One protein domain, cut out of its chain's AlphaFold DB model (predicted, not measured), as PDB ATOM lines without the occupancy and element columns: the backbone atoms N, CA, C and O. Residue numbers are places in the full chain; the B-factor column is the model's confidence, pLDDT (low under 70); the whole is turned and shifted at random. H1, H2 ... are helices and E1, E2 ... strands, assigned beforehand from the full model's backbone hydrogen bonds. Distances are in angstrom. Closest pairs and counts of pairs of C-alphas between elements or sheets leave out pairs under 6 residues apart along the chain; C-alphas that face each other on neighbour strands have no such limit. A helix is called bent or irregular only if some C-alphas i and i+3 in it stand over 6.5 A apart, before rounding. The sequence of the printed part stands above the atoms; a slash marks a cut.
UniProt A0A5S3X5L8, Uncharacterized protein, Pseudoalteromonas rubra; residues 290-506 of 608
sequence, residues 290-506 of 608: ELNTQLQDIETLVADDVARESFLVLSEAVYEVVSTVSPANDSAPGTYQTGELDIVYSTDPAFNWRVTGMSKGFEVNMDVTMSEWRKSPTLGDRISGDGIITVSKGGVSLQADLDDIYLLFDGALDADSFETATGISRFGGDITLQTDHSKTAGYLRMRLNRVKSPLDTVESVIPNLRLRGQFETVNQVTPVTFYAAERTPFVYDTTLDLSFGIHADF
ATOM      1  N   GLU A 290     173.904  19.449 127.807       90.69
ATOM      2  CA  GLU A 290     175.180  19.233 127.127       90.69
ATOM      3  C   GLU A 290     175.879  17.999 127.712       90.69
ATOM      4  O   GLU A 290     176.012  17.011 126.999       90.69
ATOM      5  N   LEU A 291     176.192  17.979 129.014       91.69
ATOM      6  CA  LEU A 291     176.846  16.828 129.651       91.69
ATOM      7  C   LEU A 291     176.022  15.535 129.520       91.69
ATOM      8  O   LEU A 291     176.583  14.474 129.274       91.69
ATOM      9  N   ASN A 292     174.695  15.608 129.639       91.88
ATOM     10  CA  ASN A 292     173.825  14.438 129.523       91.88
ATOM     11  C   ASN A 292     173.916  13.786 128.139       91.88
ATOM     12  O   ASN A 292     174.033  12.570 128.041       91.88
ATOM     13  N   THR A 293     173.888  14.594 127.075       90.75
ATOM     14  CA  THR A 293     174.028  14.101 125.694       90.75
ATOM     15  C   THR A 293     175.389  13.434 125.501       90.75
ATOM     16  O   THR A 293     175.488  12.348 124.939       90.75
ATOM     17  N   GLN A 294     176.438  14.068 126.020       90.38
ATOM     18  CA  GLN A 294     177.813  13.590 125.913       90.38
ATOM     19  C   GLN A 294     178.041  12.274 126.676       90.38
ATOM     20  O   GLN A 294     178.704  11.373 126.168       90.38
ATOM     21  N   LEU A 295     177.455  12.132 127.869       90.75
ATOM     22  CA  LEU A 295     177.479  10.885 128.636       90.75
ATOM     23  C   LEU A 295     176.663   9.780 127.969       90.75
ATOM     24  O   LEU A 295     177.109   8.638 127.966       90.75
ATOM     25  N   GLN A 296     175.514  10.105 127.373       90.69
ATOM     26  CA  GLN A 296     174.689   9.133 126.654       90.69
ATOM     27  C   GLN A 296     175.416   8.557 125.429       90.69
ATOM     28  O   GLN A 296     175.314   7.360 125.149       90.69
ATOM     29  N   ASP A 297     176.180   9.390 124.718       89.88
ATOM     30  CA  ASP A 297     177.029   8.948 123.611       89.88
ATOM     31  C   ASP A 297     178.085   7.928 124.100       89.88
ATOM     32  O   ASP A 297     178.256   6.870 123.491       89.88
ATOM     33  N   ILE A 298     178.758   8.212 125.225       90.31
ATOM     34  CA  ILE A 298     179.752   7.311 125.841       90.31
ATOM     35  C   ILE A 298     179.095   6.017 126.348       90.31
ATOM     36  O   ILE A 298     179.606   4.922 126.128       90.31
ATOM     37  N   GLU A 299     177.951   6.135 127.013       89.06
ATOM     38  CA  GLU A 299     177.172   5.014 127.537       89.06
ATOM     39  C   GLU A 299     176.735   4.055 126.430       89.06
ATOM     40  O   GLU A 299     176.828   2.843 126.599       89.06
ATOM     41  N   THR A 300     176.348   4.590 125.270       89.25
ATOM     42  CA  THR A 300     175.989   3.786 124.095       89.25
ATOM     43  C   THR A 300     177.163   2.930 123.617       89.25
ATOM     44  O   THR A 300     176.953   1.780 123.251       89.25
ATOM     45  N   LEU A 301     178.396   3.453 123.653       88.19
ATOM     46  CA  LEU A 301     179.593   2.679 123.304       88.19
ATOM     47  C   LEU A 301     179.861   1.560 124.319       88.19
ATOM     48  O   LEU A 301     180.147   0.432 123.934       88.19
ATOM     49  N   VAL A 302     179.797   1.873 125.615       86.19
ATOM     50  CA  VAL A 302     180.110   0.913 126.686       86.19
ATOM     51  C   VAL A 302     179.046  -0.186 126.798       86.19
ATOM     52  O   VAL A 302     179.373  -1.319 127.145       86.19
ATOM     53  N   ALA A 303     177.793   0.128 126.467       87.38
ATOM     54  CA  ALA A 303     176.685  -0.823 126.425       87.38
ATOM     55  C   ALA A 303     176.596  -1.628 125.109       87.38
ATOM     56  O   ALA A 303     175.740  -2.503 124.997       87.38
ATOM     57  N   ASP A 304     177.442  -1.350 124.109       89.19
ATOM     58  CA  ASP A 304     177.464  -2.104 122.853       89.19
ATOM     59  C   ASP A 304     178.199  -3.444 123.048       89.19
ATOM     60  O   ASP A 304     179.431  -3.511 123.115       89.19
ATOM     61  N   ASP A 305     177.426  -4.530 123.134       89.31
ATOM     62  CA  ASP A 305     177.950  -5.891 123.295       89.31
ATOM     63  C   ASP A 305     178.906  -6.289 122.161       89.31
ATOM     64  O   ASP A 305     179.908  -6.959 122.408       89.31
ATOM     65  N   VAL A 306     178.652  -5.849 120.922       92.81
ATOM     66  CA  VAL A 306     179.510  -6.170 119.773       92.81
ATOM     67  C   VAL A 306     180.843  -5.435 119.890       92.81
ATOM     68  O   VAL A 306     181.895  -6.020 119.617       92.81
ATOM     69  N   ALA A 307     180.825  -4.177 120.338       91.38
ATOM     70  CA  ALA A 307     182.042  -3.424 120.625       91.38
ATOM     71  C   ALA A 307     182.860  -4.078 121.749       91.38
ATOM     72  O   ALA A 307     184.072  -4.243 121.604       91.38
ATOM     73  N   ARG A 308     182.211  -4.522 122.830       88.88
ATOM     74  CA  ARG A 308     182.867  -5.235 123.938       88.88
ATOM     75  C   ARG A 308     183.476  -6.566 123.502       88.88
ATOM     76  O   ARG A 308     184.655  -6.809 123.755       88.88
ATOM     77  N   GLU A 309     182.703  -7.400 122.811       91.38
ATOM     78  CA  GLU A 309     183.161  -8.694 122.295       91.38
ATOM     79  C   GLU A 309     184.344  -8.543 121.329       91.38
ATOM     80  O   GLU A 309     185.227  -9.400 121.320       91.38
ATOM     81  N   SER A 310     184.422  -7.445 120.564       93.75
ATOM     82  CA  SER A 310     185.508  -7.232 119.597       93.75
ATOM     83  C   SER A 310     186.911  -7.269 120.225       93.75
ATOM     84  O   SER A 310     187.838  -7.785 119.599       93.75
ATOM     85  N   PHE A 311     187.074  -6.818 121.477       91.94
ATOM     86  CA  PHE A 311     188.350  -6.884 122.204       91.94
ATOM     87  C   PHE A 311     188.755  -8.326 122.548       91.94
ATOM     88  O   PHE A 311     189.921  -8.706 122.405       91.94
ATOM     89  N   LEU A 312     187.788  -9.153 122.956       90.44
ATOM     90  CA  LEU A 312     188.020 -10.574 123.206       90.44
ATOM     91  C   LEU A 312     188.329 -11.315 121.901       90.44
ATOM     92  O   LEU A 312     189.244 -12.131 121.859       90.44
ATOM     93  N   VAL A 313     187.606 -11.024 120.816       93.38
ATOM     94  CA  VAL A 313     187.856 -11.689 119.527       93.38
ATOM     95  C   VAL A 313     189.219 -11.316 118.953       93.38
ATOM     96  O   VAL A 313     189.913 -12.197 118.455       93.38
ATOM     97  N   LEU A 314     189.643 -10.051 119.078       93.81
ATOM     98  CA  LEU A 314     190.984  -9.615 118.671       93.81
ATOM     99  C   LEU A 314     192.077 -10.503 119.277       93.81
ATOM    100  O   LEU A 314     193.011 -10.900 118.586       93.81
ATOM    101  N   SER A 315     191.965 -10.801 120.569       89.56
ATOM    102  CA  SER A 315     192.971 -11.567 121.307       89.56
ATOM    103  C   SER A 315     192.845 -13.074 121.085       89.56
ATOM    104  O   SER A 315     193.851 -13.747 120.869       89.56
ATOM    105  N   GLU A 316     191.626 -13.611 121.062       89.50
ATOM    106  CA  GLU A 316     191.363 -15.032 120.797       89.50
ATOM    107  C   GLU A 316     191.759 -15.453 119.383       89.50
ATOM    108  O   GLU A 316     192.306 -16.538 119.205       89.50
ATOM    109  N   ALA A 317     191.597 -14.581 118.383       92.25
ATOM    110  CA  ALA A 317     192.061 -14.861 117.028       92.25
ATOM    111  C   ALA A 317     193.578 -15.120 116.982       92.25
ATOM    112  O   ALA A 317     194.038 -16.009 116.268       92.25
ATOM    113  N   VAL A 318     194.369 -14.397 117.783       91.94
ATOM    114  CA  VAL A 318     195.818 -14.633 117.895       91.94
ATOM    115  C   VAL A 318     196.100 -16.003 118.526       91.94
ATOM    116  O   VAL A 318     196.985 -16.724 118.059       91.94
ATOM    117  N   TYR A 319     195.331 -16.403 119.540       88.88
ATOM    118  CA  TYR A 319     195.447 -17.723 120.166       88.88
ATOM    119  C   TYR A 319     195.071 -18.872 119.221       88.88
ATOM    120  O   TYR A 319     195.819 -19.846 119.140       88.88
ATOM    121  N   GLU A 320     193.974 -18.750 118.470       88.88
ATOM    122  CA  GLU A 320     193.548 -19.731 117.458       88.88
ATOM    123  C   GLU A 320     194.614 -19.934 116.365       88.88
ATOM    124  O   GLU A 320     194.846 -21.047 115.879       88.88
ATOM    125  N   VAL A 321     195.316 -18.861 115.985       90.62
ATOM    126  CA  VAL A 321     196.442 -18.955 115.050       90.62
ATOM    127  C   VAL A 321     197.599 -19.709 115.689       90.62
ATOM    128  O   VAL A 321     198.088 -20.664 115.091       90.62
ATOM    129  N   VAL A 322     198.000 -19.347 116.912       88.06
ATOM    130  CA  VAL A 322     199.118 -19.987 117.629       88.06
ATOM    131  C   VAL A 322     198.887 -21.474 117.876       88.06
ATOM    132  O   VAL A 322     199.837 -22.257 117.775       88.06
ATOM    133  N   SER A 323     197.646 -21.875 118.163       84.50
ATOM    134  CA  SER A 323     197.279 -23.281 118.359       84.50
ATOM    135  C   SER A 323     197.505 -24.124 117.107       84.50
ATOM    136  O   SER A 323     197.726 -25.328 117.199       84.50
ATOM    137  N   THR A 324     197.463 -23.489 115.937       86.75
ATOM    138  CA  THR A 324     197.493 -24.156 114.634       86.75
ATOM    139  C   THR A 324     198.863 -24.051 113.983       86.75
ATOM    140  O   THR A 324     199.405 -25.042 113.497       86.75
ATOM    141  N   VAL A 325     199.432 -22.845 113.976       87.75
ATOM    142  CA  VAL A 325     200.734 -22.539 113.394       87.75
ATOM    143  C   VAL A 325     201.530 -21.636 114.310       87.75
ATOM    144  O   VAL A 325     201.136 -20.526 114.654       87.75
ATOM    145  N   SER A 326     202.715 -22.095 114.681       79.25
ATOM    146  CA  SER A 326     203.649 -21.263 115.423       79.25
ATOM    147  C   SER A 326     205.062 -21.838 115.355       79.25
ATOM    148  O   SER A 326     205.242 -23.038 115.115       79.25
ATOM    149  N   PRO A 327     206.081 -21.006 115.624       72.75
ATOM    150  CA  PRO A 327     207.428 -21.498 115.889       72.75
ATOM    151  C   PRO A 327     207.480 -22.466 117.080       72.75
ATOM    152  O   PRO A 327     208.265 -23.406 117.061       72.75
ATOM    153  N   ALA A 328     206.622 -22.285 118.093       71.44
ATOM    154  CA  ALA A 328     206.549 -23.180 119.253       71.44
ATOM    155  C   ALA A 328     206.142 -24.621 118.870       71.44
ATOM    156  O   ALA A 328     206.596 -25.586 119.498       71.44
ATOM    157  N   ASN A 329     205.367 -24.757 117.788       73.81
ATOM    158  CA  ASN A 329     204.907 -26.022 117.213       73.81
ATOM    159  C   ASN A 329     205.789 -26.537 116.057       73.81
ATOM    160  O   ASN A 329     205.381 -27.465 115.363       73.81
ATOM    161  N   ASP A 330     206.958 -25.934 115.796       77.56
ATOM    162  CA  ASP A 330     207.851 -26.297 114.678       77.56
ATOM    163  C   ASP A 330     207.137 -26.326 113.301       77.56
ATOM    164  O   ASP A 330     207.401 -27.171 112.441       77.56
ATOM    165  N   SER A 331     206.195 -25.400 113.084       85.69
ATOM    166  CA  SER A 331     205.382 -25.347 111.861       85.69
ATOM    167  C   SER A 331     206.206 -24.948 110.625       85.69
ATOM    168  O   SER A 331     207.074 -24.078 110.690       85.69
ATOM    169  N   ALA A 332     205.920 -25.552 109.469       90.31
ATOM    170  CA  ALA A 332     206.540 -25.174 108.196       90.31
ATOM    171  C   ALA A 332     205.806 -23.982 107.539       90.31
ATOM    172  O   ALA A 332     204.609 -23.820 107.750       90.31
ATOM    173  N   PRO A 333     206.460 -23.159 106.697       92.50
ATOM    174  CA  PRO A 333     205.754 -22.165 105.885       92.50
ATOM    175  C   PRO A 333     204.677 -22.812 105.001       92.50
ATOM    176  O   PRO A 333     204.926 -23.849 104.379       92.50
ATOM    177  N   GLY A 334     203.507 -22.186 104.884       94.31
ATOM    178  CA  GLY A 334     202.400 -22.742 104.111       94.31
ATOM    179  C   GLY A 334     201.061 -22.050 104.345       94.31
ATOM    180  O   GLY A 334     200.986 -20.983 104.951       94.31
ATOM    181  N   THR A 335     200.000 -22.679 103.843       95.19
ATOM    182  CA  THR A 335     198.615 -22.267 104.086       95.19
ATOM    183  C   THR A 335     197.953 -23.274 105.009       95.19
ATOM    184  O   THR A 335     198.051 -24.481 104.787       95.19
ATOM    185  N   TYR A 336     197.287 -22.759 106.030       94.75
ATOM    186  CA  TYR A 336     196.651 -23.505 107.100       94.75
ATOM    187  C   TYR A 336     195.233 -22.991 107.300       94.75
ATOM    188  O   TYR A 336     194.890 -21.903 106.843       94.75
ATOM    189  N   GLN A 337     194.421 -23.780 107.989       92.75
ATOM    190  CA  GLN A 337     193.058 -23.411 108.323       92.75
ATOM    191  C   GLN A 337     192.768 -23.844 109.755       92.75
ATOM    192  O   GLN A 337     193.095 -24.970 110.135       92.75
ATOM    193  N   THR A 338     192.147 -22.960 110.530       89.81
ATOM    194  CA  THR A 338     191.625 -23.257 111.867       89.81
ATOM    195  C   THR A 338     190.215 -22.701 111.973       89.81
ATOM    196  O   THR A 338     189.990 -21.520 111.727       89.81
ATOM    197  N   GLY A 339     189.232 -23.569 112.216       88.75
ATOM    198  CA  GLY A 339     187.824 -23.187 112.091       88.75
ATOM    199  C   GLY A 339     187.517 -22.523 110.737       88.75
ATOM    200  O   GLY A 339     187.723 -23.119 109.677       88.75
ATOM    201  N   GLU A 340     187.032 -21.280 110.788       94.31
ATOM    202  CA  GLU A 340     186.731 -20.433 109.622       94.31
ATOM    203  C   GLU A 340     187.832 -19.393 109.321       94.31
ATOM    204  O   GLU A 340     187.610 -18.489 108.516       94.31
ATOM    205  N   LEU A 341     189.012 -19.512 109.940       96.19
ATOM    206  CA  LEU A 341     190.182 -18.674 109.670       96.19
ATOM    207  C   LEU A 341     191.138 -19.365 108.692       96.19
ATOM    208  O   LEU A 341     191.640 -20.461 108.958       96.19
ATOM    209  N   ASP A 342     191.444 -18.680 107.594       97.25
ATOM    210  CA  ASP A 342     192.504 -19.038 106.656       97.25
ATOM    211  C   ASP A 342     193.802 -18.331 107.055       97.25
ATOM    212  O   ASP A 342     193.833 -17.108 107.209       97.25
ATOM    213  N   ILE A 343     194.891 -19.090 107.193       96.62
ATOM    214  CA  ILE A 343     196.185 -18.595 107.670       96.62
ATOM    215  C   ILE A 343     197.253 -18.821 106.601       96.62
ATOM    216  O   ILE A 343     197.531 -19.951 106.202       96.62
ATOM    217  N   VAL A 344     197.919 -17.752 106.174       96.56
ATOM    218  CA  VAL A 344     199.144 -17.807 105.371       96.56
ATOM    219  C   VAL A 344     200.328 -17.538 106.291       96.56
ATOM    220  O   VAL A 344     200.509 -16.422 106.774       96.56
ATOM    221  N   TYR A 345     201.141 -18.569 106.517       94.62
ATOM    222  CA  TYR A 345     202.306 -18.519 107.391       94.62
ATOM    223  C   TYR A 345     203.605 -18.513 106.583       94.62
ATOM    224  O   TYR A 345     203.827 -19.367 105.718       94.62
ATOM    225  N   SER A 346     204.485 -17.561 106.885       92.69
ATOM    226  CA  SER A 346     205.822 -17.456 106.296       92.69
ATOM    227  C   SER A 346     206.885 -17.201 107.366       92.69
ATOM    228  O   SER A 346     206.565 -16.771 108.470       92.69
ATOM    229  N   THR A 347     208.149 -17.507 107.058       88.19
ATOM    230  CA  THR A 347     209.266 -17.425 108.020       88.19
ATOM    231  C   THR A 347     210.452 -16.587 107.526       88.19
ATOM    232  O   THR A 347     211.507 -16.611 108.152       88.19
ATOM    233  N   ASP A 348     210.327 -15.894 106.388       80.69
ATOM    234  CA  ASP A 348     211.392 -15.073 105.788       80.69
ATOM    235  C   ASP A 348     210.861 -13.651 105.521       80.69
ATOM    236  O   ASP A 348     209.918 -13.512 104.735       80.69
ATOM    237  N   PRO A 349     211.405 -12.593 106.161       74.62
ATOM    238  CA  PRO A 349     212.574 -12.572 107.057       74.62
ATOM    239  C   PRO A 349     212.279 -12.926 108.527       74.62
ATOM    240  O   PRO A 349     213.211 -13.053 109.319       74.62
ATOM    241  N   ALA A 350     211.006 -13.053 108.902       83.56
ATOM    242  CA  ALA A 350     210.536 -13.365 110.253       83.56
ATOM    243  C   ALA A 350     209.240 -14.194 110.188       83.56
ATOM    244  O   ALA A 350     208.726 -14.455 109.099       83.56
ATOM    245  N   PHE A 351     208.715 -14.613 111.343       88.88
ATOM    246  CA  PHE A 351     207.473 -15.383 111.432       88.88
ATOM    247  C   PHE A 351     206.266 -14.471 111.193       88.88
ATOM    248  O   PHE A 351     205.839 -13.766 112.097       88.88
ATOM    249  N   ASN A 352     205.724 -14.464 109.979       93.19
ATOM    250  CA  ASN A 352     204.599 -13.605 109.608       93.19
ATOM    251  C   ASN A 352     203.315 -14.421 109.415       93.19
ATOM    252  O   ASN A 352     203.331 -15.467 108.755       93.19
ATOM    253  N   TRP A 353     202.218 -13.916 109.978       93.94
ATOM    254  CA  TRP A 353     200.869 -14.445 109.815       93.94
ATOM    255  C   TRP A 353     200.020 -13.440 109.054       93.94
ATOM    256  O   TRP A 353     199.804 -12.326 109.527       93.94
ATOM    257  N   ARG A 354     199.481 -13.874 107.916       96.56
ATOM    258  CA  ARG A 354     198.343 -13.213 107.281       96.56
ATOM    259  C   ARG A 354     197.110 -14.066 107.452       96.56
ATOM    260  O   ARG A 354     197.100 -15.206 106.991       96.56
ATOM    261  N   VAL A 355     196.102 -13.523 108.113       97.25
ATOM    262  CA  VAL A 355     194.905 -14.267 108.499       97.25
ATOM    263  C   VAL A 355     193.680 -13.546 107.993       97.25
ATOM    264  O   VAL A 355     193.576 -12.333 108.144       97.25
ATOM    265  N   THR A 356     192.760 -14.291 107.397       97.75
ATOM    266  CA  THR A 356     191.462 -13.785 106.952       97.75
ATOM    267  C   THR A 356     190.390 -14.818 107.238       97.75
ATOM    268  O   THR A 356     190.636 -16.004 107.033       97.75
ATOM    269  N   GLY A 357     189.200 -14.399 107.649       97.31
ATOM    270  CA  GLY A 357     188.083 -15.320 107.841       97.31
ATOM    271  C   GLY A 357     187.145 -14.868 108.943       97.31
ATOM    272  O   GLY A 357     187.036 -13.672 109.202       97.31
ATOM    273  N   MET A 358     186.482 -15.824 109.590       96.75
ATOM    274  CA  MET A 358     185.558 -15.554 110.690       96.75
ATOM    275  C   MET A 358     186.041 -16.192 111.999       96.75
ATOM    276  O   MET A 358     186.411 -17.363 112.015       96.75
ATOM    277  N   SER A 359     185.966 -15.461 113.113       93.38
ATOM    278  CA  SER A 359     186.084 -16.019 114.471       93.38
ATOM    279  C   SER A 359     184.997 -15.434 115.367       93.38
ATOM    280  O   SER A 359     184.701 -14.241 115.311       93.38
ATOM    281  N   LYS A 360     184.318 -16.296 116.136       89.19
ATOM    282  CA  LYS A 360     183.179 -15.943 117.014       89.19
ATOM    283  C   LYS A 360     182.113 -15.048 116.333       89.19
ATOM    284  O   LYS A 360     181.446 -14.233 116.968       89.19
ATOM    285  N   GLY A 361     181.923 -15.211 115.019       93.00
ATOM    286  CA  GLY A 361     180.969 -14.437 114.218       93.00
ATOM    287  C   GLY A 361     181.429 -13.030 113.809       93.00
ATOM    288  O   GLY A 361     180.612 -12.276 113.282       93.00
ATOM    289  N   PHE A 362     182.697 -12.681 114.030       97.31
ATOM    290  CA  PHE A 362     183.344 -11.474 113.517       97.31
ATOM    291  C   PHE A 362     184.231 -11.821 112.325       97.31
ATOM    292  O   PHE A 362     184.880 -12.866 112.325       97.31
ATOM    293  N   GLU A 363     184.280 -10.933 111.340       98.12
ATOM    294  CA  GLU A 363     185.296 -10.967 110.295       98.12
ATOM    295  C   GLU A 363     186.630 -10.525 110.901       98.12
ATOM    296  O   GLU A 363     186.710  -9.502 111.582       98.12
ATOM    297  N   VAL A 364     187.669 -11.321 110.671       98.06
ATOM    298  CA  VAL A 364     189.018 -11.108 111.190       98.06
ATOM    299  C   VAL A 364     189.972 -10.935 110.018       98.06
ATOM    300  O   VAL A 364     189.991 -11.755 109.100       98.06
ATOM    301  N   ASN A 365     190.800  -9.894 110.077       98.19
ATOM    302  CA  ASN A 365     191.934  -9.692 109.185       98.19
ATOM    303  C   ASN A 365     193.176  -9.346 110.012       98.19
ATOM    304  O   ASN A 365     193.167  -8.360 110.744       98.19
ATOM    305  N   MET A 366     194.231 -10.152 109.910       97.56
ATOM    306  CA  MET A 366     195.486  -9.933 110.633       97.56
ATOM    307  C   MET A 366     196.662  -9.949 109.664       97.56
ATOM    308  O   MET A 366     196.747 -10.840 108.822       97.56
ATOM    309  N   ASP A 367     197.589  -9.007 109.818       96.94
ATOM    310  CA  ASP A 367     198.944  -9.078 109.260       96.94
ATOM    311  C   ASP A 367     199.919  -8.761 110.395       96.94
ATOM    312  O   ASP A 367     200.108  -7.601 110.769       96.94
ATOM    313  N   VAL A 368     200.467  -9.817 110.998       94.94
ATOM    314  CA  VAL A 368     201.309  -9.722 112.195       94.94
ATOM    315  C   VAL A 368     202.645 -10.413 111.987       94.94
ATOM    316  O   VAL A 368     202.746 -11.445 111.320       94.94
ATOM    317  N   THR A 369     203.688  -9.845 112.577       93.38
ATOM    318  CA  THR A 369     205.053 -10.354 112.539       93.38
ATOM    319  C   THR A 369     205.505 -10.699 113.949       93.38
ATOM    320  O   THR A 369     205.693  -9.829 114.791       93.38
ATOM    321  N   MET A 370     205.724 -11.985 114.201       90.75
ATOM    322  CA  MET A 370     206.282 -12.500 115.447       90.75
ATOM    323  C   MET A 370     207.803 -12.531 115.331       90.75
ATOM    324  O   MET A 370     208.388 -13.373 114.646       90.75
ATOM    325  N   SER A 371     208.457 -11.563 115.960       87.31
ATOM    326  CA  SER A 371     209.904 -11.366 115.875       87.31
ATOM    327  C   SER A 371     210.677 -12.231 116.872       87.31
ATOM    328  O   SER A 371     211.815 -12.616 116.593       87.31
ATOM    329  N   GLU A 372     210.062 -12.605 117.998       87.25
ATOM    330  CA  GLU A 372     210.689 -13.439 119.020       87.25
ATOM    331  C   GLU A 372     209.818 -14.632 119.409       87.25
ATOM    332  O   GLU A 372     208.596 -14.544 119.532       87.25
ATOM    333  N   TRP A 373     210.476 -15.756 119.692       87.00
ATOM    334  CA  TRP A 373     209.839 -16.902 120.326       87.00
ATOM    335  C   TRP A 373     210.823 -17.664 121.211       87.00
ATOM    336  O   TRP A 373     212.044 -17.569 121.057       87.00
ATOM    337  N   ARG A 374     210.282 -18.432 122.154       86.06
ATOM    338  CA  ARG A 374     211.032 -19.337 123.024       86.06
ATOM    339  C   ARG A 374     210.163 -20.542 123.340       86.06
ATOM    340  O   ARG A 374     209.027 -20.359 123.760       86.06
ATOM    341  N   LYS A 375     210.739 -21.740 123.241       84.50
ATOM    342  CA  LYS A 375     210.161 -22.954 123.820       84.50
ATOM    343  C   LYS A 375     210.813 -23.252 125.161       84.50
ATOM    344  O   LYS A 375     212.045 -23.277 125.248       84.50
ATOM    345  N   SER A 376     210.025 -23.445 126.211       80.50
ATOM    346  CA  SER A 376     210.558 -23.780 127.528       80.50
ATOM    347  C   SER A 376     209.567 -24.594 128.356       80.50
ATOM    348  O   SER A 376     208.539 -24.067 128.764       80.50
ATOM    349  N   PRO A 377     209.911 -25.842 128.716       75.31
ATOM    350  CA  PRO A 377     209.102 -26.627 129.645       75.31
ATOM    351  C   PRO A 377     209.019 -26.022 131.052       75.31
ATOM    352  O   PRO A 377     208.113 -26.367 131.796       75.31
ATOM    353  N   THR A 378     209.989 -25.183 131.435       71.81
ATOM    354  CA  THR A 378     210.101 -24.624 132.793       71.81
ATOM    355  C   THR A 378     209.748 -23.147 132.871       71.81
ATOM    356  O   THR A 378     209.212 -22.714 133.877       71.81
ATOM    357  N   LEU A 379     210.074 -22.362 131.843       74.81
ATOM    358  CA  LEU A 379     209.776 -20.927 131.808       74.81
ATOM    359  C   LEU A 379     208.516 -20.607 131.006       74.81
ATOM    360  O   LEU A 379     208.200 -19.429 130.842       74.81
ATOM    361  N   GLY A 380     207.874 -21.623 130.433       83.19
ATOM    362  CA  GLY A 380     206.763 -21.435 129.522       83.19
ATOM    363  C   GLY A 380     207.182 -21.039 128.110       83.19
ATOM    364  O   GLY A 380     208.220 -20.383 127.882       83.19
ATOM    365  N   ASP A 381     206.348 -21.424 127.150       86.50
ATOM    366  CA  ASP A 381     206.484 -20.981 125.772       86.50
ATOM    367  C   ASP A 381     206.107 -19.506 125.655       86.50
ATOM    368  O   ASP A 381     205.136 -19.032 126.244       86.50
ATOM    369  N   ARG A 382     206.916 -18.761 124.903       90.12
ATOM    370  CA  ARG A 382     206.789 -17.313 124.748       90.12
ATOM    371  C   ARG A 382     206.779 -16.963 123.275       90.12
ATOM    372  O   ARG A 382     207.645 -17.439 122.541       90.12
ATOM    373  N   ILE A 383     205.859 -16.101 122.867       89.88
ATOM    374  CA  ILE A 383     205.754 -15.580 121.502       89.88
ATOM    375  C   ILE A 383     205.525 -14.076 121.603       89.88
ATOM    376  O   ILE A 383     204.679 -13.647 122.387       89.88
ATOM    377  N   SER A 384     206.268 -13.278 120.837       92.19
ATOM    378  CA  SER A 384     206.033 -11.836 120.784       92.19
ATOM    379  C   SER A 384     206.316 -11.218 119.424       92.19
ATOM    380  O   SER A 384     207.155 -11.706 118.659       92.19
ATOM    381  N   GLY A 385     205.619 -10.124 119.146       93.25
ATOM    382  CA  GLY A 385     205.629  -9.462 117.855       93.25
ATOM    383  C   GLY A 385     204.789  -8.198 117.826       93.25
ATOM    384  O   GLY A 385     204.405  -7.663 118.863       93.25
ATOM    385  N   ASP A 386     204.500  -7.768 116.611       96.31
ATOM    386  CA  ASP A 386     203.780  -6.544 116.284       96.31
ATOM    387  C   ASP A 386     202.944  -6.750 115.013       96.31
ATOM    388  O   ASP A 386     203.120  -7.732 114.284       96.31
ATOM    389  N   GLY A 387     202.009  -5.844 114.750       96.25
ATOM    390  CA  GLY A 387     201.284  -5.787 113.487       96.25
ATOM    391  C   GLY A 387     199.832  -5.367 113.625       96.25
ATOM    392  O   GLY A 387     199.372  -4.941 114.681       96.25
ATOM    393  N   ILE A 388     199.093  -5.494 112.527       97.88
ATOM    394  CA  ILE A 388     197.753  -4.928 112.410       97.88
ATOM    395  C   ILE A 388     196.707  -6.032 112.509       97.88
ATOM    396  O   ILE A 388     196.767  -7.030 111.789       97.88
ATOM    397  N   ILE A 389     195.712  -5.816 113.365       97.94
ATOM    398  CA  ILE A 389     194.541  -6.677 113.523       97.94
ATOM    399  C   ILE A 389     193.284  -5.845 113.294       97.94
ATOM    400  O   ILE A 389     193.120  -4.766 113.856       97.94
ATOM    401  N   THR A 390     192.381  -6.342 112.458       98.25
ATOM    402  CA  THR A 390     191.046  -5.782 112.251       98.25
ATOM    403  C   THR A 390     190.006  -6.841 112.573       98.25
ATOM    404  O   THR A 390     190.093  -7.965 112.082       98.25
ATOM    405  N   VAL A 391     189.022  -6.465 113.383       98.00
ATOM    406  CA  VAL A 391     187.866  -7.279 113.758       98.00
ATOM    407  C   VAL A 391     186.597  -6.488 113.480       98.00
ATOM    408  O   VAL A 391     186.459  -5.364 113.962       98.00
ATOM    409  N   SER A 392     185.657  -7.048 112.724       97.50
ATOM    410  CA  SER A 392     184.423  -6.348 112.348       97.50
ATOM    411  C   SER A 392     183.186  -7.242 112.412       97.50
ATOM    412  O   SER A 392     183.224  -8.438 112.126       97.50
ATOM    413  N   LYS A 393     182.050  -6.654 112.801       97.12
ATOM    414  CA  LYS A 393     180.734  -7.310 112.826       97.12
ATOM    415  C   LYS A 393     179.637  -6.255 112.740       97.12
ATOM    416  O   LYS A 393     179.485  -5.417 113.625       97.12
ATOM    417  N   GLY A 394     178.845  -6.299 111.669       94.19
ATOM    418  CA  GLY A 394     177.791  -5.307 111.438       94.19
ATOM    419  C   GLY A 394     178.357  -3.887 111.305       94.19
ATOM    420  O   GLY A 394     179.246  -3.663 110.490       94.19
ATOM    421  N   GLY A 395     177.825  -2.943 112.087       93.25
ATOM    422  CA  GLY A 395     178.282  -1.547 112.139       93.25
ATOM    423  C   GLY A 395     179.528  -1.305 113.002       93.25
ATOM    424  O   GLY A 395     179.991  -0.171 113.098       93.25
ATOM    425  N   VAL A 396     180.077  -2.349 113.637       96.94
ATOM    426  CA  VAL A 396     181.239  -2.252 114.530       96.94
ATOM    427  C   VAL A 396     182.506  -2.738 113.829       96.94
ATOM    428  O   VAL A 396     182.519  -3.808 113.217       96.94
ATOM    429  N   SER A 397     183.587  -1.967 113.952       97.56
ATOM    430  CA  SER A 397     184.922  -2.314 113.462       97.56
ATOM    431  C   SER A 397     185.989  -1.843 114.447       97.56
ATOM    432  O   SER A 397     186.125  -0.645 114.684       97.56
ATOM    433  N   LEU A 398     186.780  -2.772 114.974       97.56
ATOM    434  CA  LEU A 398     187.973  -2.510 115.772       97.56
ATOM    435  C   LEU A 398     189.208  -2.758 114.905       97.56
ATOM    436  O   LEU A 398     189.471  -3.888 114.508       97.56
ATOM    437  N   GLN A 399     189.969  -1.706 114.619       98.25
ATOM    438  CA  GLN A 399     191.288  -1.800 113.999       98.25
ATOM    439  C   GLN A 399     192.350  -1.474 115.047       98.25
ATOM    440  O   GLN A 399     192.252  -0.440 115.705       98.25
ATOM    441  N   ALA A 400     193.364  -2.318 115.182       97.69
ATOM    442  CA  ALA A 400     194.481  -2.139 116.095       97.69
ATOM    443  C   ALA A 400     195.806  -2.302 115.346       97.69
ATOM    444  O   ALA A 400     196.015  -3.318 114.688       97.69
ATOM    445  N   ASP A 401     196.679  -1.305 115.443       98.06
ATOM    446  CA  ASP A 401     198.081  -1.351 115.035       98.06
ATOM    447  C   ASP A 401     198.914  -1.585 116.300       98.06
ATOM    448  O   ASP A 401     199.128  -0.676 117.106       98.06
ATOM    449  N   LEU A 402     199.244  -2.852 116.543       97.38
ATOM    450  CA  LEU A 402     199.817  -3.330 117.792       97.38
ATOM    451  C   LEU A 402     201.340  -3.284 117.731       97.38
ATOM    452  O   LEU A 402     201.950  -3.999 116.939       97.38
ATOM    453  N   ASP A 403     201.949  -2.495 118.613       95.25
ATOM    454  CA  ASP A 403     203.400  -2.443 118.815       95.25
ATOM    455  C   ASP A 403     203.887  -3.439 119.882       95.25
ATOM    456  O   ASP A 403     205.092  -3.652 120.036       95.25
ATOM    457  N   ASP A 404     202.957  -4.068 120.605       93.88
ATOM    458  CA  ASP A 404     203.234  -5.078 121.623       93.88
ATOM    459  C   ASP A 404     202.177  -6.187 121.601       93.88
ATOM    460  O   ASP A 404     201.129  -6.082 122.237       93.88
ATOM    461  N   ILE A 405     202.466  -7.274 120.890       94.94
ATOM    462  CA  ILE A 405     201.776  -8.557 121.037       94.94
ATOM    463  C   ILE A 405     202.708  -9.476 121.810       94.94
ATOM    464  O   ILE A 405     203.829  -9.741 121.377       94.94
ATOM    465  N   TYR A 406     202.255  -9.999 122.943       93.62
ATOM    466  CA  TYR A 406     203.050 -10.937 123.726       93.62
ATOM    467  C   TYR A 406     202.163 -11.968 124.400       93.62
ATOM    468  O   TYR A 406     201.189 -11.630 125.072       93.62
ATOM    469  N   LEU A 407     202.558 -13.224 124.242       91.75
ATOM    470  CA  LEU A 407     201.909 -14.401 124.790       91.75
ATOM    471  C   LEU A 407     202.946 -15.174 125.608       91.75
ATOM    472  O   LEU A 407     204.048 -15.446 125.119       91.75
ATOM    473  N   LEU A 408     202.593 -15.538 126.837       90.56
ATOM    474  CA  LEU A 408     203.380 -16.414 127.698       90.56
ATOM    475  C   LEU A 408     202.465 -17.494 128.263       90.56
ATOM    476  O   LEU A 408     201.522 -17.187 128.986       90.56
ATOM    477  N   PHE A 409     202.761 -18.744 127.936       88.44
ATOM    478  CA  PHE A 409     202.036 -19.909 128.432       88.44
ATOM    479  C   PHE A 409     202.706 -20.449 129.694       88.44
ATOM    480  O   PHE A 409     203.923 -20.361 129.811       88.44
ATOM    481  N   ASP A 410     201.950 -21.048 130.615       83.69
ATOM    482  CA  ASP A 410     202.502 -21.566 131.885       83.69
ATOM    483  C   ASP A 410     203.381 -22.821 131.698       83.69
ATOM    484  O   ASP A 410     204.065 -23.271 132.615       83.69
ATOM    485  N   GLY A 411     203.394 -23.389 130.493       81.00
ATOM    486  CA  GLY A 411     204.205 -24.541 130.125       81.00
ATOM    487  C   GLY A 411     204.535 -24.558 128.637       81.00
ATOM    488  O   GLY A 411     204.301 -23.587 127.913       81.00
ATOM    489  N   ALA A 412     205.095 -25.678 128.185       79.44
ATOM    490  CA  ALA A 412     205.284 -25.907 126.759       79.44
ATOM    491  C   ALA A 412     203.933 -26.172 126.088       79.44
ATOM    492  O   ALA A 412     203.138 -26.965 126.599       79.44
ATOM    493  N   LEU A 413     203.692 -25.539 124.943       76.00
ATOM    494  CA  LEU A 413     202.519 -25.819 124.131       76.00
ATOM    495  C   LEU A 413     202.633 -27.222 123.532       76.00
ATOM    496  O   LEU A 413     203.643 -27.576 122.914       76.00
ATOM    497  N   ASP A 414     201.571 -28.000 123.700       69.19
ATOM    498  CA  ASP A 414     201.333 -29.222 122.947       69.19
ATOM    499  C   ASP A 414     200.153 -28.977 122.000       69.19
ATOM    500  O   ASP A 414     199.102 -28.471 122.410       69.19
ATOM    501  N   ALA A 415     200.343 -29.304 120.722       61.94
ATOM    502  CA  ALA A 415     199.346 -29.094 119.675       61.94
ATOM    503  C   ALA A 415     198.053 -29.879 119.958       61.94
ATOM    504  O   ALA A 415     196.969 -29.427 119.595       61.94
ATOM    505  N   ASP A 416     198.156 -31.006 120.669       64.38
ATOM    506  CA  ASP A 416     197.011 -31.841 121.038       64.38
ATOM    507  C   ASP A 416     196.268 -31.337 122.295       64.38
ATOM    508  O   ASP A 416     195.204 -31.861 122.628       64.38
ATOM    509  N   SER A 417     196.796 -30.331 123.012       65.62
ATOM    510  CA  SER A 417     196.247 -29.877 124.301       65.62
ATOM    511  C   SER A 417     196.081 -28.361 124.438       65.62
ATOM    512  O   SER A 417     195.949 -27.864 125.561       65.62
ATOM    513  N   PHE A 418     196.056 -27.605 123.334       75.12
ATOM    514  CA  PHE A 418     195.910 -26.142 123.374       75.12
ATOM    515  C   PHE A 418     194.652 -25.674 124.128       75.12
ATOM    516  O   PHE A 418     194.684 -24.672 124.841       75.12
ATOM    517  N   GLU A 419     193.561 -26.438 124.048       75.81
ATOM    518  CA  GLU A 419     192.315 -26.175 124.786       75.81
ATOM    519  C   GLU A 419     192.510 -26.149 126.313       75.81
ATOM    520  O   GLU A 419     191.691 -25.588 127.029       75.81
ATOM    521  N   THR A 420     193.609 -26.718 126.812       80.44
ATOM    522  CA  THR A 420     193.974 -26.740 128.237       80.44
ATOM    523  C   THR A 420     195.136 -25.806 128.583       80.44
ATOM    524  O   THR A 420     195.551 -25.750 129.739       80.44
ATOM    525  N   ALA A 421     195.670 -25.067 127.604       84.25
ATOM    526  CA  ALA A 421     196.803 -24.177 127.807       84.25
ATOM    527  C   ALA A 421     196.385 -22.910 128.565       84.25
ATOM    528  O   ALA A 421     195.571 -22.117 128.078       84.25
ATOM    529  N   THR A 422     196.988 -22.711 129.735       88.31
ATOM    530  CA  THR A 422     196.872 -21.501 130.552       88.31
ATOM    531  C   THR A 422     198.047 -20.561 130.307       88.31
ATOM    532  O   THR A 422     199.091 -20.954 129.773       88.31
ATOM    533  N   GLY A 423     197.870 -19.294 130.663       88.56
ATOM    534  CA  GLY A 423     198.924 -18.300 130.548       88.56
ATOM    535  C   GLY A 423     198.413 -16.871 130.561       88.56
ATOM    536  O   GLY A 423     197.235 -16.596 130.804       88.56
ATOM    537  N   ILE A 424     199.318 -15.950 130.256       90.19
ATOM    538  CA  ILE A 424     199.066 -14.513 130.235       90.19
ATOM    539  C   ILE A 424     199.389 -13.929 128.869       90.19
ATOM    540  O   ILE A 424     200.251 -14.413 128.131       90.19
ATOM    541  N   SER A 425     198.715 -12.845 128.518       91.88
ATOM    542  CA  SER A 425     198.956 -12.134 127.271       91.88
ATOM    543  C   SER A 425     198.759 -10.643 127.410       91.88
ATOM    544  O   SER A 425     198.052 -10.160 128.295       91.88
ATOM    545  N   ARG A 426     199.446  -9.901 126.544       93.94
ATOM    546  CA  ARG A 426     199.336  -8.449 126.438       93.94
ATOM    547  C   ARG A 426     199.246  -8.027 124.984       93.94
ATOM    548  O   ARG A 426     199.921  -8.590 124.125       93.94
ATOM    549  N   PHE A 427     198.410  -7.024 124.778       95.25
ATOM    550  CA  PHE A 427     198.174  -6.370 123.506       95.25
ATOM    551  C   PHE A 427     198.252  -4.863 123.755       95.25
ATOM    552  O   PHE A 427     197.488  -4.325 124.562       95.25
ATOM    553  N   GLY A 428     199.210  -4.198 123.120       95.75
ATOM    554  CA  GLY A 428     199.438  -2.760 123.199       95.75
ATOM    555  C   GLY A 428     199.557  -2.161 121.806       95.75
ATOM    556  O   GLY A 428     200.131  -2.800 120.927       95.75
ATOM    557  N   GLY A 429     198.975  -0.980 121.598       96.38
ATOM    558  CA  GLY A 429     199.092  -0.269 120.329       96.38
ATOM    559  C   GLY A 429     198.021   0.782 120.087       96.38
ATOM    560  O   GLY A 429     197.116   0.979 120.903       96.38
ATOM    561  N   ASP A 430     198.123   1.446 118.940       98.19
ATOM    562  CA  ASP A 430     197.135   2.416 118.486       98.19
ATOM    563  C   ASP A 430     195.892   1.691 117.964       98.19
ATOM    564  O   ASP A 430     195.978   0.718 117.219       98.19
ATOM    565  N   ILE A 431     194.708   2.171 118.333       97.56
ATOM    566  CA  ILE A 431     193.439   1.590 117.913       97.56
ATOM    567  C   ILE A 431     192.488   2.624 117.330       97.56
ATOM    568  O   ILE A 431     192.538   3.817 117.633       97.56
ATOM    569  N   THR A 432     191.561   2.130 116.522       97.88
ATOM    570  CA  THR A 432     190.349   2.818 116.098       97.88
ATOM    571  C   THR A 432     189.171   1.861 116.246       97.88
ATOM    572  O   THR A 432     189.055   0.894 115.496       97.88
ATOM    573  N   LEU A 433     188.292   2.143 117.206       96.75
ATOM    574  CA  LEU A 433     187.007   1.473 117.381       96.75
ATOM    575  C   LEU A 433     185.910   2.336 116.759       96.75
ATOM    576  O   LEU A 433     185.608   3.420 117.256       96.75
ATOM    577  N   GLN A 434     185.328   1.865 115.666       96.38
ATOM    578  CA  GLN A 434     184.236   2.514 114.950       96.38
ATOM    579  C   GLN A 434     182.923   1.784 115.239       96.38
ATOM    580  O   GLN A 434     182.876   0.558 115.165       96.38
ATOM    581  N   THR A 435     181.864   2.543 115.507       94.81
ATOM    582  CA  THR A 435     180.466   2.083 115.541       94.81
ATOM    583  C   THR A 435     179.631   2.892 114.539       94.81
ATOM    584  O   THR A 435     180.145   3.808 113.885       94.81
ATOM    585  N   ASP A 436     178.325   2.632 114.451       90.62
ATOM    586  CA  ASP A 436     177.402   3.434 113.631       90.62
ATOM    587  C   ASP A 436     177.283   4.902 114.093       90.62
ATOM    588  O   ASP A 436     176.852   5.772 113.328       90.62
ATOM    589  N   HIS A 437     177.640   5.195 115.347       89.00
ATOM    590  CA  HIS A 437     177.378   6.490 115.986       89.00
ATOM    591  C   HIS A 437     178.621   7.177 116.551       89.00
ATOM    592  O   HIS A 437     178.575   8.373 116.845       89.00
ATOM    593  N   SER A 438     179.732   6.454 116.678       93.44
ATOM    594  CA  SER A 438     180.938   6.965 117.317       93.44
ATOM    595  C   SER A 438     182.211   6.373 116.731       93.44
ATOM    596  O   SER A 438     182.212   5.314 116.101       93.44
ATOM    597  N   LYS A 439     183.316   7.075 116.964       95.69
ATOM    598  CA  LYS A 439     184.667   6.615 116.681       95.69
ATOM    599  C   LYS A 439     185.548   6.894 117.888       95.69
ATOM    600  O   LYS A 439     185.658   8.033 118.319       95.69
ATOM    601  N   THR A 440     186.218   5.874 118.401       95.25
ATOM    602  CA  THR A 440     187.217   6.019 119.464       95.25
ATOM    603  C   THR A 440     188.589   5.728 118.888       95.25
ATOM    604  O   THR A 440     188.849   4.596 118.489       95.25
ATOM    605  N   ALA A 441     189.461   6.732 118.833       97.00
ATOM    606  CA  ALA A 441     190.841   6.576 118.382       97.00
ATOM    607  C   ALA A 441     191.806   6.877 119.530       97.00
ATOM    608  O   ALA A 441     191.687   7.909 120.189       97.00
ATOM    609  N   GLY A 442     192.759   5.990 119.794       96.44
ATOM    610  CA  GLY A 442     193.649   6.133 120.945       96.44
ATOM    611  C   GLY A 442     194.610   4.972 121.098       96.44
ATOM    612  O   GLY A 442     194.797   4.211 120.164       96.44
ATOM    613  N   TYR A 443     195.178   4.820 122.287       95.88
ATOM    614  CA  TYR A 443     196.112   3.748 122.605       95.88
ATOM    615  C   TYR A 443     195.452   2.723 123.535       95.88
ATOM    616  O   TYR A 443     194.979   3.066 124.629       95.88
ATOM    617  N   LEU A 444     195.431   1.463 123.104       95.56
ATOM    618  CA  LEU A 444     194.952   0.313 123.861       95.56
ATOM    619  C   LEU A 444     196.100  -0.298 124.660       95.56
ATOM    620  O   LEU A 444     197.210  -0.470 124.166       95.56
ATOM    621  N   ARG A 445     195.807  -0.687 125.896       94.56
ATOM    622  CA  ARG A 445     196.539  -1.733 126.604       94.56
ATOM    623  C   ARG A 445     195.551  -2.726 127.155       94.56
ATOM    624  O   ARG A 445     194.731  -2.378 127.995       94.56
ATOM    625  N   MET A 446     195.654  -3.954 126.694       94.50
ATOM    626  CA  MET A 446     194.796  -5.038 127.117       94.50
ATOM    627  C   MET A 446     195.656  -6.182 127.621       94.50
ATOM    628  O   MET A 446     196.692  -6.515 127.041       94.50
ATOM    629  N   ARG A 447     195.211  -6.780 128.714       93.12
ATOM    630  CA  ARG A 447     195.728  -8.027 129.246       93.12
ATOM    631  C   ARG A 447     194.629  -9.061 129.139       93.12
ATOM    632  O   ARG A 447     193.479  -8.765 129.453       93.12
ATOM    633  N   LEU A 448     195.006 -10.245 128.681       92.00
ATOM    634  CA  LEU A 448     194.125 -11.397 128.638       92.00
ATOM    635  C   LEU A 448     194.825 -12.562 129.316       92.00
ATOM    636  O   LEU A 448     195.992 -12.831 129.029       92.00
ATOM    637  N   ASN A 449     194.116 -13.237 130.208       89.94
ATOM    638  CA  ASN A 449     194.624 -14.401 130.906       89.94
ATOM    639  C   ASN A 449     193.780 -15.609 130.521       89.94
ATOM    640  O   ASN A 449     192.557 -15.565 130.592       89.94
ATOM    641  N   ARG A 450     194.450 -16.695 130.141       88.00
ATOM    642  CA  ARG A 450     193.824 -18.003 129.975       88.00
ATOM    643  C   ARG A 450     193.972 -18.739 131.289       88.00
ATOM    644  O   ARG A 450     195.085 -19.114 131.659       88.00
ATOM    645  N   VAL A 451     192.874 -18.900 132.013       86.00
ATOM    646  CA  VAL A 451     192.877 -19.472 133.363       86.00
ATOM    647  C   VAL A 451     191.996 -20.700 133.426       86.00
ATOM    648  O   VAL A 451     190.979 -20.802 132.743       86.00
ATOM    649  N   LYS A 452     192.397 -21.655 134.261       83.50
ATOM    650  CA  LYS A 452     191.596 -22.840 134.520       83.50
ATOM    651  C   LYS A 452     190.454 -22.475 135.470       83.50
ATOM    652  O   LYS A 452     190.698 -22.058 136.598       83.50
ATOM    653  N   SER A 453     189.222 -22.630 135.009       75.25
ATOM    654  CA  SER A 453     188.011 -22.427 135.790       75.25
ATOM    655  C   SER A 453     187.843 -23.527 136.850       75.25
ATOM    656  O   SER A 453     188.385 -24.631 136.695       75.25
ATOM    657  N   PRO A 454     187.008 -23.309 137.884       72.75
ATOM    658  CA  PRO A 454     186.724 -24.356 138.865       72.75
ATOM    659  C   PRO A 454     185.932 -25.554 138.293       72.75
ATOM    660  O   PRO A 454     185.753 -26.550 138.992       72.75
ATOM    661  N   LEU A 455     185.462 -25.488 137.033       73.94
ATOM    662  CA  LEU A 455     184.869 -26.622 136.299       73.94
ATOM    663  C   LEU A 455     185.896 -27.384 135.446       73.94
ATOM    664  O   LEU A 455     185.509 -28.210 134.623       73.94
ATOM    665  N   ASP A 456     187.190 -27.121 135.633       77.19
ATOM    666  CA  ASP A 456     188.284 -27.694 134.846       77.19
ATOM    667  C   ASP A 456     188.259 -27.323 133.344       77.19
ATOM    668  O   ASP A 456     188.884 -28.008 132.532       77.19
ATOM    669  N   THR A 457     187.596 -26.225 132.964       80.19
ATOM    670  CA  THR A 457     187.670 -25.634 131.609       80.19
ATOM    671  C   THR A 457     188.676 -24.489 131.582       80.19
ATOM    672  O   THR A 457     188.882 -23.845 132.603       80.19
ATOM    673  N   VAL A 458     189.331 -24.220 130.451       84.50
ATOM    674  CA  VAL A 458     190.157 -23.009 130.313       84.50
ATOM    675  C   VAL A 458     189.317 -21.903 129.705       84.50
ATOM    676  O   VAL A 458     188.779 -22.066 128.614       84.50
ATOM    677  N   GLU A 459     189.245 -20.782 130.412       83.31
ATOM    678  CA  GLU A 459     188.494 -19.597 130.014       83.31
ATOM    679  C   GLU A 459     189.452 -18.429 129.769       83.31
ATOM    680  O   GLU A 459     190.508 -18.318 130.403       83.31
ATOM    681  N   SER A 460     189.069 -17.554 128.845       86.56
ATOM    682  CA  SER A 460     189.776 -16.308 128.565       86.56
ATOM    683  C   SER A 460     189.137 -15.181 129.363       86.56
ATOM    684  O   SER A 460     187.982 -14.845 129.129       86.56
ATOM    685  N   VAL A 461     189.908 -14.593 130.271       88.06
ATOM    686  CA  VAL A 461     189.491 -13.491 131.140       88.06
ATOM    687  C   VAL A 461     190.225 -12.225 130.720       88.06
ATOM    688  O   VAL A 461     191.437 -12.263 130.503       88.06
ATOM    689  N   ILE A 462     189.528 -11.091 130.659       90.50
ATOM    690  CA  ILE A 462     190.124  -9.755 130.520       90.50
ATOM    691  C   ILE A 462     190.252  -9.123 131.919       90.50
ATOM    692  O   ILE A 462     189.349  -8.415 132.372       90.50
ATOM    693  N   PRO A 463     191.368  -9.345 132.644       89.81
ATOM    694  CA  PRO A 463     191.538  -8.797 133.988       89.81
ATOM    695  C   PRO A 463     191.964  -7.323 133.983       89.81
ATOM    696  O   PRO A 463     191.965  -6.673 135.027       89.81
ATOM    697  N   ASN A 464     192.382  -6.792 132.830       92.75
ATOM    698  CA  ASN A 464     192.739  -5.389 132.677       92.75
ATOM    699  C   ASN A 464     192.640  -4.962 131.211       92.75
ATOM    700  O   ASN A 464     193.340  -5.480 130.342       92.75
ATOM    701  N   LEU A 465     191.816  -3.960 130.954       93.25
ATOM    702  CA  LEU A 465     191.738  -3.237 129.698       93.25
ATOM    703  C   LEU A 465     191.826  -1.752 130.007       93.25
ATOM    704  O   LEU A 465     191.144  -1.244 130.895       93.25
ATOM    705  N   ARG A 466     192.658  -1.048 129.248       94.31
ATOM    706  CA  ARG A 466     192.746   0.402 129.265       94.31
ATOM    707  C   ARG A 466     192.742   0.942 127.849       94.31
ATOM    708  O   ARG A 466     193.630   0.615 127.065       94.31
ATOM    709  N   LEU A 467     191.813   1.838 127.557       94.12
ATOM    710  CA  LEU A 467     191.765   2.578 126.303       94.12
ATOM    711  C   LEU A 467     191.826   4.070 126.604       94.12
ATOM    712  O   LEU A 467     190.902   4.607 127.202       94.12
ATOM    713  N   ARG A 468     192.906   4.739 126.188       94.38
ATOM    714  CA  ARG A 468     193.070   6.191 126.342       94.38
ATOM    715  C   ARG A 468     193.095   6.853 124.976       94.38
ATOM    716  O   ARG A 468     193.975   6.547 124.177       94.38
ATOM    717  N   GLY A 469     192.175   7.770 124.709       94.69
ATOM    718  CA  GLY A 469     192.036   8.334 123.372       94.69
ATOM    719  C   GLY A 469     191.046   9.480 123.259       94.69
ATOM    720  O   GLY A 469     190.661  10.099 124.245       94.69
ATOM    721  N   GLN A 470     190.664   9.758 122.019       96.12
ATOM    722  CA  GLN A 470     189.628  10.705 121.639       96.12
ATOM    723  C   GLN A 470     188.374   9.932 121.237       96.12
ATOM    724  O   GLN A 470     188.419   9.085 120.342       96.12
ATOM    725  N   PHE A 471     187.265  10.230 121.904       94.88
ATOM    726  CA  PHE A 471     185.937   9.742 121.573       94.88
ATOM    727  C   PHE A 471     185.214  10.787 120.727       94.88
ATOM    728  O   PHE A 471     184.892  11.875 121.198       94.88
ATOM    729  N   GLU A 472     185.001  10.467 119.459       95.19
ATOM    730  CA  GLU A 472     184.396  11.333 118.457       95.19
ATOM    731  C   GLU A 472     182.954  10.887 118.185       95.19
ATOM    732  O   GLU A 472     182.698   9.736 117.823       95.19
ATOM    733  N   THR A 473     182.010  11.818 118.293       92.19
ATOM    734  CA  THR A 473     180.633  11.671 117.805       92.19
ATOM    735  C   THR A 473     180.261  12.851 116.917       92.19
ATOM    736  O   THR A 473     181.021  13.806 116.748       92.19
ATOM    737  N   VAL A 474     179.055  12.826 116.346       87.12
ATOM    738  CA  VAL A 474     178.519  13.984 115.608       87.12
ATOM    739  C   VAL A 474     178.407  15.241 116.474       87.12
ATOM    740  O   VAL A 474     178.363  16.349 115.937       87.12
ATOM    741  N   ASN A 475     178.347  15.074 117.797       80.31
ATOM    742  CA  ASN A 475     178.172  16.164 118.741       80.31
ATOM    743  C   ASN A 475     179.511  16.794 119.139       80.31
ATOM    744  O   ASN A 475     179.546  17.996 119.404       80.31
ATOM    745  N   GLN A 476     180.590  16.004 119.210       83.81
ATOM    746  CA  GLN A 476     181.831  16.441 119.848       83.81
ATOM    747  C   GLN A 476     183.020  15.491 119.661       83.81
ATOM    748  O   GLN A 476     182.880  14.367 119.187       83.81
ATOM    749  N   VAL A 477     184.179  15.944 120.143       92.06
ATOM    750  CA  VAL A 477     185.358  15.120 120.411       92.06
ATOM    751  C   VAL A 477     185.715  15.270 121.889       92.06
ATOM    752  O   VAL A 477     185.926  16.391 122.350       92.06
ATOM    753  N   THR A 478     185.767  14.162 122.622       92.75
ATOM    754  CA  THR A 478     186.018  14.132 124.069       92.75
ATOM    755  C   THR A 478     187.216  13.241 124.370       92.75
ATOM    756  O   THR A 478     187.177  12.052 124.045       92.75
ATOM    757  N   PRO A 479     188.278  13.761 125.004       94.81
ATOM    758  CA  PRO A 479     189.312  12.920 125.582       94.81
ATOM    759  C   PRO A 479     188.719  12.002 126.655       94.81
ATOM    760  O   PRO A 479     188.069  12.463 127.594       94.81
ATOM    761  N   VAL A 480     188.948  10.699 126.512       94.44
ATOM    762  CA  VAL A 480     188.450   9.679 127.436       94.44
ATOM    763  C   VAL A 480     189.530   8.657 127.765       94.44
ATOM    764  O   VAL A 480     190.343   8.279 126.913       94.44
ATOM    765  N   THR A 481     189.493   8.171 128.999       94.25
ATOM    766  CA  THR A 481     190.181   6.954 129.418       94.25
ATOM    767  C   THR A 481     189.151   5.969 129.951       94.25
ATOM    768  O   THR A 481     188.477   6.244 130.943       94.25
ATOM    769  N   PHE A 482     189.050   4.812 129.306       92.12
ATOM    770  CA  PHE A 482     188.281   3.673 129.788       92.12
ATOM    771  C   PHE A 482     189.206   2.703 130.504       92.12
ATOM    772  O   PHE A 482     190.243   2.325 129.956       92.12
ATOM    773  N   TYR A 483     188.793   2.267 131.684       93.06
ATOM    774  CA  TYR A 483     189.326   1.101 132.371       93.06
ATOM    775  C   TYR A 483     188.238   0.045 132.435       93.06
ATOM    776  O   TYR A 483     187.101   0.364 132.783       93.06
ATOM    777  N   ALA A 484     188.585  -1.199 132.130       90.88
ATOM    778  CA  ALA A 484     187.682  -2.318 132.311       90.88
ATOM    779  C   ALA A 484     188.399  -3.556 132.843       90.88
ATOM    780  O   ALA A 484     189.583  -3.771 132.579       90.88
ATOM    781  N   ALA A 485     187.665  -4.362 133.599       90.38
ATOM    782  CA  ALA A 485     188.068  -5.694 134.024       90.38
ATOM    783  C   ALA A 485     186.827  -6.542 134.290       90.38
ATOM    784  O   ALA A 485     185.774  -6.006 134.646       90.38
ATOM    785  N   GLU A 486     186.951  -7.854 134.132       87.06
ATOM    786  CA  GLU A 486     185.873  -8.776 134.477       87.06
ATOM    787  C   GLU A 486     185.604  -8.784 135.984       87.06
ATOM    788  O   GLU A 486     186.525  -8.933 136.785       87.06
ATOM    789  N   ARG A 487     184.340  -8.623 136.393       80.56
ATOM    790  CA  ARG A 487     183.957  -8.658 137.816       80.56
ATOM    791  C   ARG A 487     183.980 -10.070 138.373       80.56
ATOM    792  O   ARG A 487     184.328 -10.274 139.530       80.56
ATOM    793  N   THR A 488     183.552 -11.038 137.576       75.50
ATOM    794  CA  THR A 488     183.279 -12.390 138.054       75.50
ATOM    795  C   THR A 488     183.995 -13.443 137.208       75.50
ATOM    796  O   THR A 488     183.349 -14.310 136.627       75.50
ATOM    797  N   PRO A 489     185.345 -13.449 137.189       72.94
ATOM    798  CA  PRO A 489     186.129 -14.324 136.305       72.94
ATOM    799  C   PRO A 489     185.939 -15.831 136.572       72.94
ATOM    800  O   PRO A 489     186.375 -16.665 135.784       72.94
ATOM    801  N   PHE A 490     185.297 -16.198 137.687       71.12
ATOM    802  CA  PHE A 490     185.015 -17.583 138.083       71.12
ATOM    803  C   PHE A 490     183.522 -17.943 138.081       71.12
ATOM    804  O   PHE A 490     183.154 -19.037 138.514       71.12
ATOM    805  N   VAL A 491     182.644 -17.033 137.643       65.00
ATOM    806  CA  VAL A 491     181.210 -17.309 137.513       65.00
ATOM    807  C   VAL A 491     180.936 -17.745 136.080       65.00
ATOM    808  O   VAL A 491     181.319 -17.070 135.135       65.00
ATOM    809  N   TYR A 492     180.280 -18.896 135.928       54.41
ATOM    810  CA  TYR A 492     179.988 -19.546 134.644       54.41
ATOM    811  C   TYR A 492     178.898 -18.820 133.846       54.41
ATOM    812  O   TYR A 492     177.830 -19.381 133.588       54.41
ATOM    813  N   ASP A 493     179.153 -17.570 133.484       53.03
ATOM    814  CA  ASP A 493     178.406 -16.861 132.458       53.03
ATOM    815  C   ASP A 493     179.293 -16.754 131.213       53.03
ATOM    816  O   ASP A 493     180.451 -16.360 131.280       53.03
ATOM    817  N   THR A 494     178.761 -17.157 130.063       52.88
ATOM    818  CA  THR A 494     179.470 -17.080 128.777       52.88
ATOM    819  C   THR A 494     179.559 -15.648 128.235       52.88
ATOM    820  O   THR A 494     180.081 -15.443 127.141       52.88
ATOM    821  N   THR A 495     178.988 -14.670 128.943       64.44
ATOM    822  CA  THR A 495     178.999 -13.254 128.571       64.44
ATOM    823  C   THR A 495     180.061 -12.479 129.354       64.44
ATOM    824  O   THR A 495     180.251 -12.684 130.547       64.44
ATOM    825  N   LEU A 496     180.768 -11.572 128.670       75.06
ATOM    826  CA  LEU A 496     181.821 -10.734 129.258       75.06
ATOM    827  C   LEU A 496     181.258  -9.783 130.330       75.06
ATOM    828  O   LEU A 496     180.745  -8.721 129.985       75.06
ATOM    829  N   ASP A 497     181.401 -10.088 131.616       80.31
ATOM    830  CA  ASP A 497     180.945  -9.226 132.720       80.31
ATOM    831  C   ASP A 497     181.974  -8.131 133.064       80.31
ATOM    832  O   ASP A 497     182.651  -8.166 134.095       80.31
ATOM    833  N   LEU A 498     182.148  -7.165 132.154       84.38
ATOM    834  CA  LEU A 498     183.092  -6.057 132.328       84.38
ATOM    835  C   LEU A 498     182.521  -4.954 133.234       84.38
ATOM    836  O   LEU A 498     181.509  -4.326 132.906       84.38
ATOM    837  N   SER A 499     183.239  -4.654 134.321       84.94
ATOM    838  CA  SER A 499     183.082  -3.419 135.101       84.94
ATOM    839  C   SER A 499     183.829  -2.288 134.409       84.94
ATOM    840  O   SER A 499     184.974  -2.489 134.010       84.94
ATOM    841  N   PHE A 500     183.238  -1.093 134.335       86.56
ATOM    842  CA  PHE A 500     183.860   0.064 133.688       86.56
ATOM    843  C   PHE A 500     184.141   1.201 134.672       86.56
ATOM    844  O   PHE A 500     183.289   1.591 135.468       86.56
ATOM    845  N   GLY A 501     185.336   1.772 134.556       90.56
ATOM    846  CA  GLY A 501     185.697   3.069 135.113       90.56
ATOM    847  C   GLY A 501     186.038   4.035 133.984       90.56
ATOM    848  O   GLY A 501     186.781   3.679 133.067       90.56
ATOM    849  N   ILE A 502     185.499   5.249 134.033       91.88
ATOM    850  CA  ILE A 502     185.667   6.257 132.985       91.88
ATOM    851  C   ILE A 502     186.264   7.514 133.592       91.88
ATOM    852  O   ILE A 502     185.748   8.032 134.579       91.88
ATOM    853  N   HIS A 503     187.312   8.024 132.953       94.25
ATOM    854  CA  HIS A 503     187.732   9.416 133.058       94.25
ATOM    855  C   HIS A 503     187.376  10.117 131.748       94.25
ATOM    856  O   HIS A 503     187.757   9.636 130.681       94.25
ATOM    857  N   ALA A 504     186.684  11.249 131.810       94.12
ATOM    858  CA  ALA A 504     186.369  12.068 130.644       94.12
ATOM    859  C   ALA A 504     186.696  13.543 130.901       94.12
ATOM    860  O   ALA A 504     186.323  14.093 131.939       94.12
ATOM    861  N   ASP A 505     187.359  14.179 129.935       93.62
ATOM    862  CA  ASP A 505     187.635  15.617 129.941       93.62
ATOM    863  C   ASP A 505     186.648  16.314 128.997       93.62
ATOM    864  O   ASP A 505     186.721  16.158 127.777       93.62
ATOM    865  N   PHE A 506     185.708  17.083 129.538       91.94
ATOM    866  CA  PHE A 506     184.674  17.739 128.746       91.94
ATOM    867  C   PHE A 506     184.961  19.232 128.562       91.94
ATOM    868  O   PHE A 506     185.159  19.969 129.527       91.94
TER     869      PHE A 506
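This is residues 290 to 506 of the 608 residues of an uncharacterized protein of Pseudoalteromonas rubra (UniProt A0A5S3X5L8). A twisted sheet of eleven strands, of which E3 to E9 are bent, is wrapped as a trough round one helix, H2, which lies in its hollow. A shorter helix, H1, comes before H2 over the same face of the sheet, beginning near the end of the trough where E11 ends and running from there towards H2, at a shallow tilt of 31 degrees to it. The printed part has 217 residues, with two named helices and then eleven named strands along the chain, in the order H1, H2, E1 to E11; the strands stand in the sheet in that same order, all antiparallel. The class is mixed, helices and strands, and the whole is compact, with a radius of gyration of the C-alphas of 17.7 A and spans of 57 by 40 by 27 A.

H1, residues 290 to 302, and H2, residues 305 to 324, are close but not clearly touching, with the C-alphas of Leu 301 and Ala 307 closest at 7.1 A; they run the same way at a shallow tilt of 31 degrees. The strands are E1, 334 to 338; E2, 340 to 346; E3, 351 to 359; E4, 362 to 374; E5, 382 to 393; E6, 396 to 409; E7, 423 to 434; E8, 438 to 452; E9, 458 to 473; E10, 477 to 486; and E11, 498 to 506. They form a meander, each strand the antiparallel neighbour of the one before, with edge strands E1 and E11. Both helices are on the same face, making two layers, helices on one face of a sheet. The sheet curls round H2; the closest C-alphas of H2 and E5 are those of Leu 314 and Val 391, 6.3 A apart. The closest C-alphas of H1 and E9 are those of Asp 297 and Thr 473, at 7.4 A. In the hairpin E4 and E5, N 365 and O 390 are 2.9 A apart, within hydrogen-bond range; in the hairpin E10 and E11, N 481 and O 503 are 2.8 A apart. Every O i to N i+4 pair is within hydrogen-bond range in H1, and 12 of 16 in H2.

H1 begins at C-alpha 290, (175.180, 19.233, 127.127). H2 is 28.1 A long, with a kink of 37 degrees near residue 312. E8 is 36.0 A and E9 38.1 A; E8 bends by 86 degrees at residue 442. E11 ends at C-alpha 506, (184.674, 17.739, 128.746).

The two C-alphas farthest apart are those of Glu 290 and Ala 332, 57.6 A. The printed part has no cut. The links E6 to E7 and E10 to E11 are long. The mean pLDDT of the printed part is 88.8, and residues 414 to 417 and 491 to 495 are under 70.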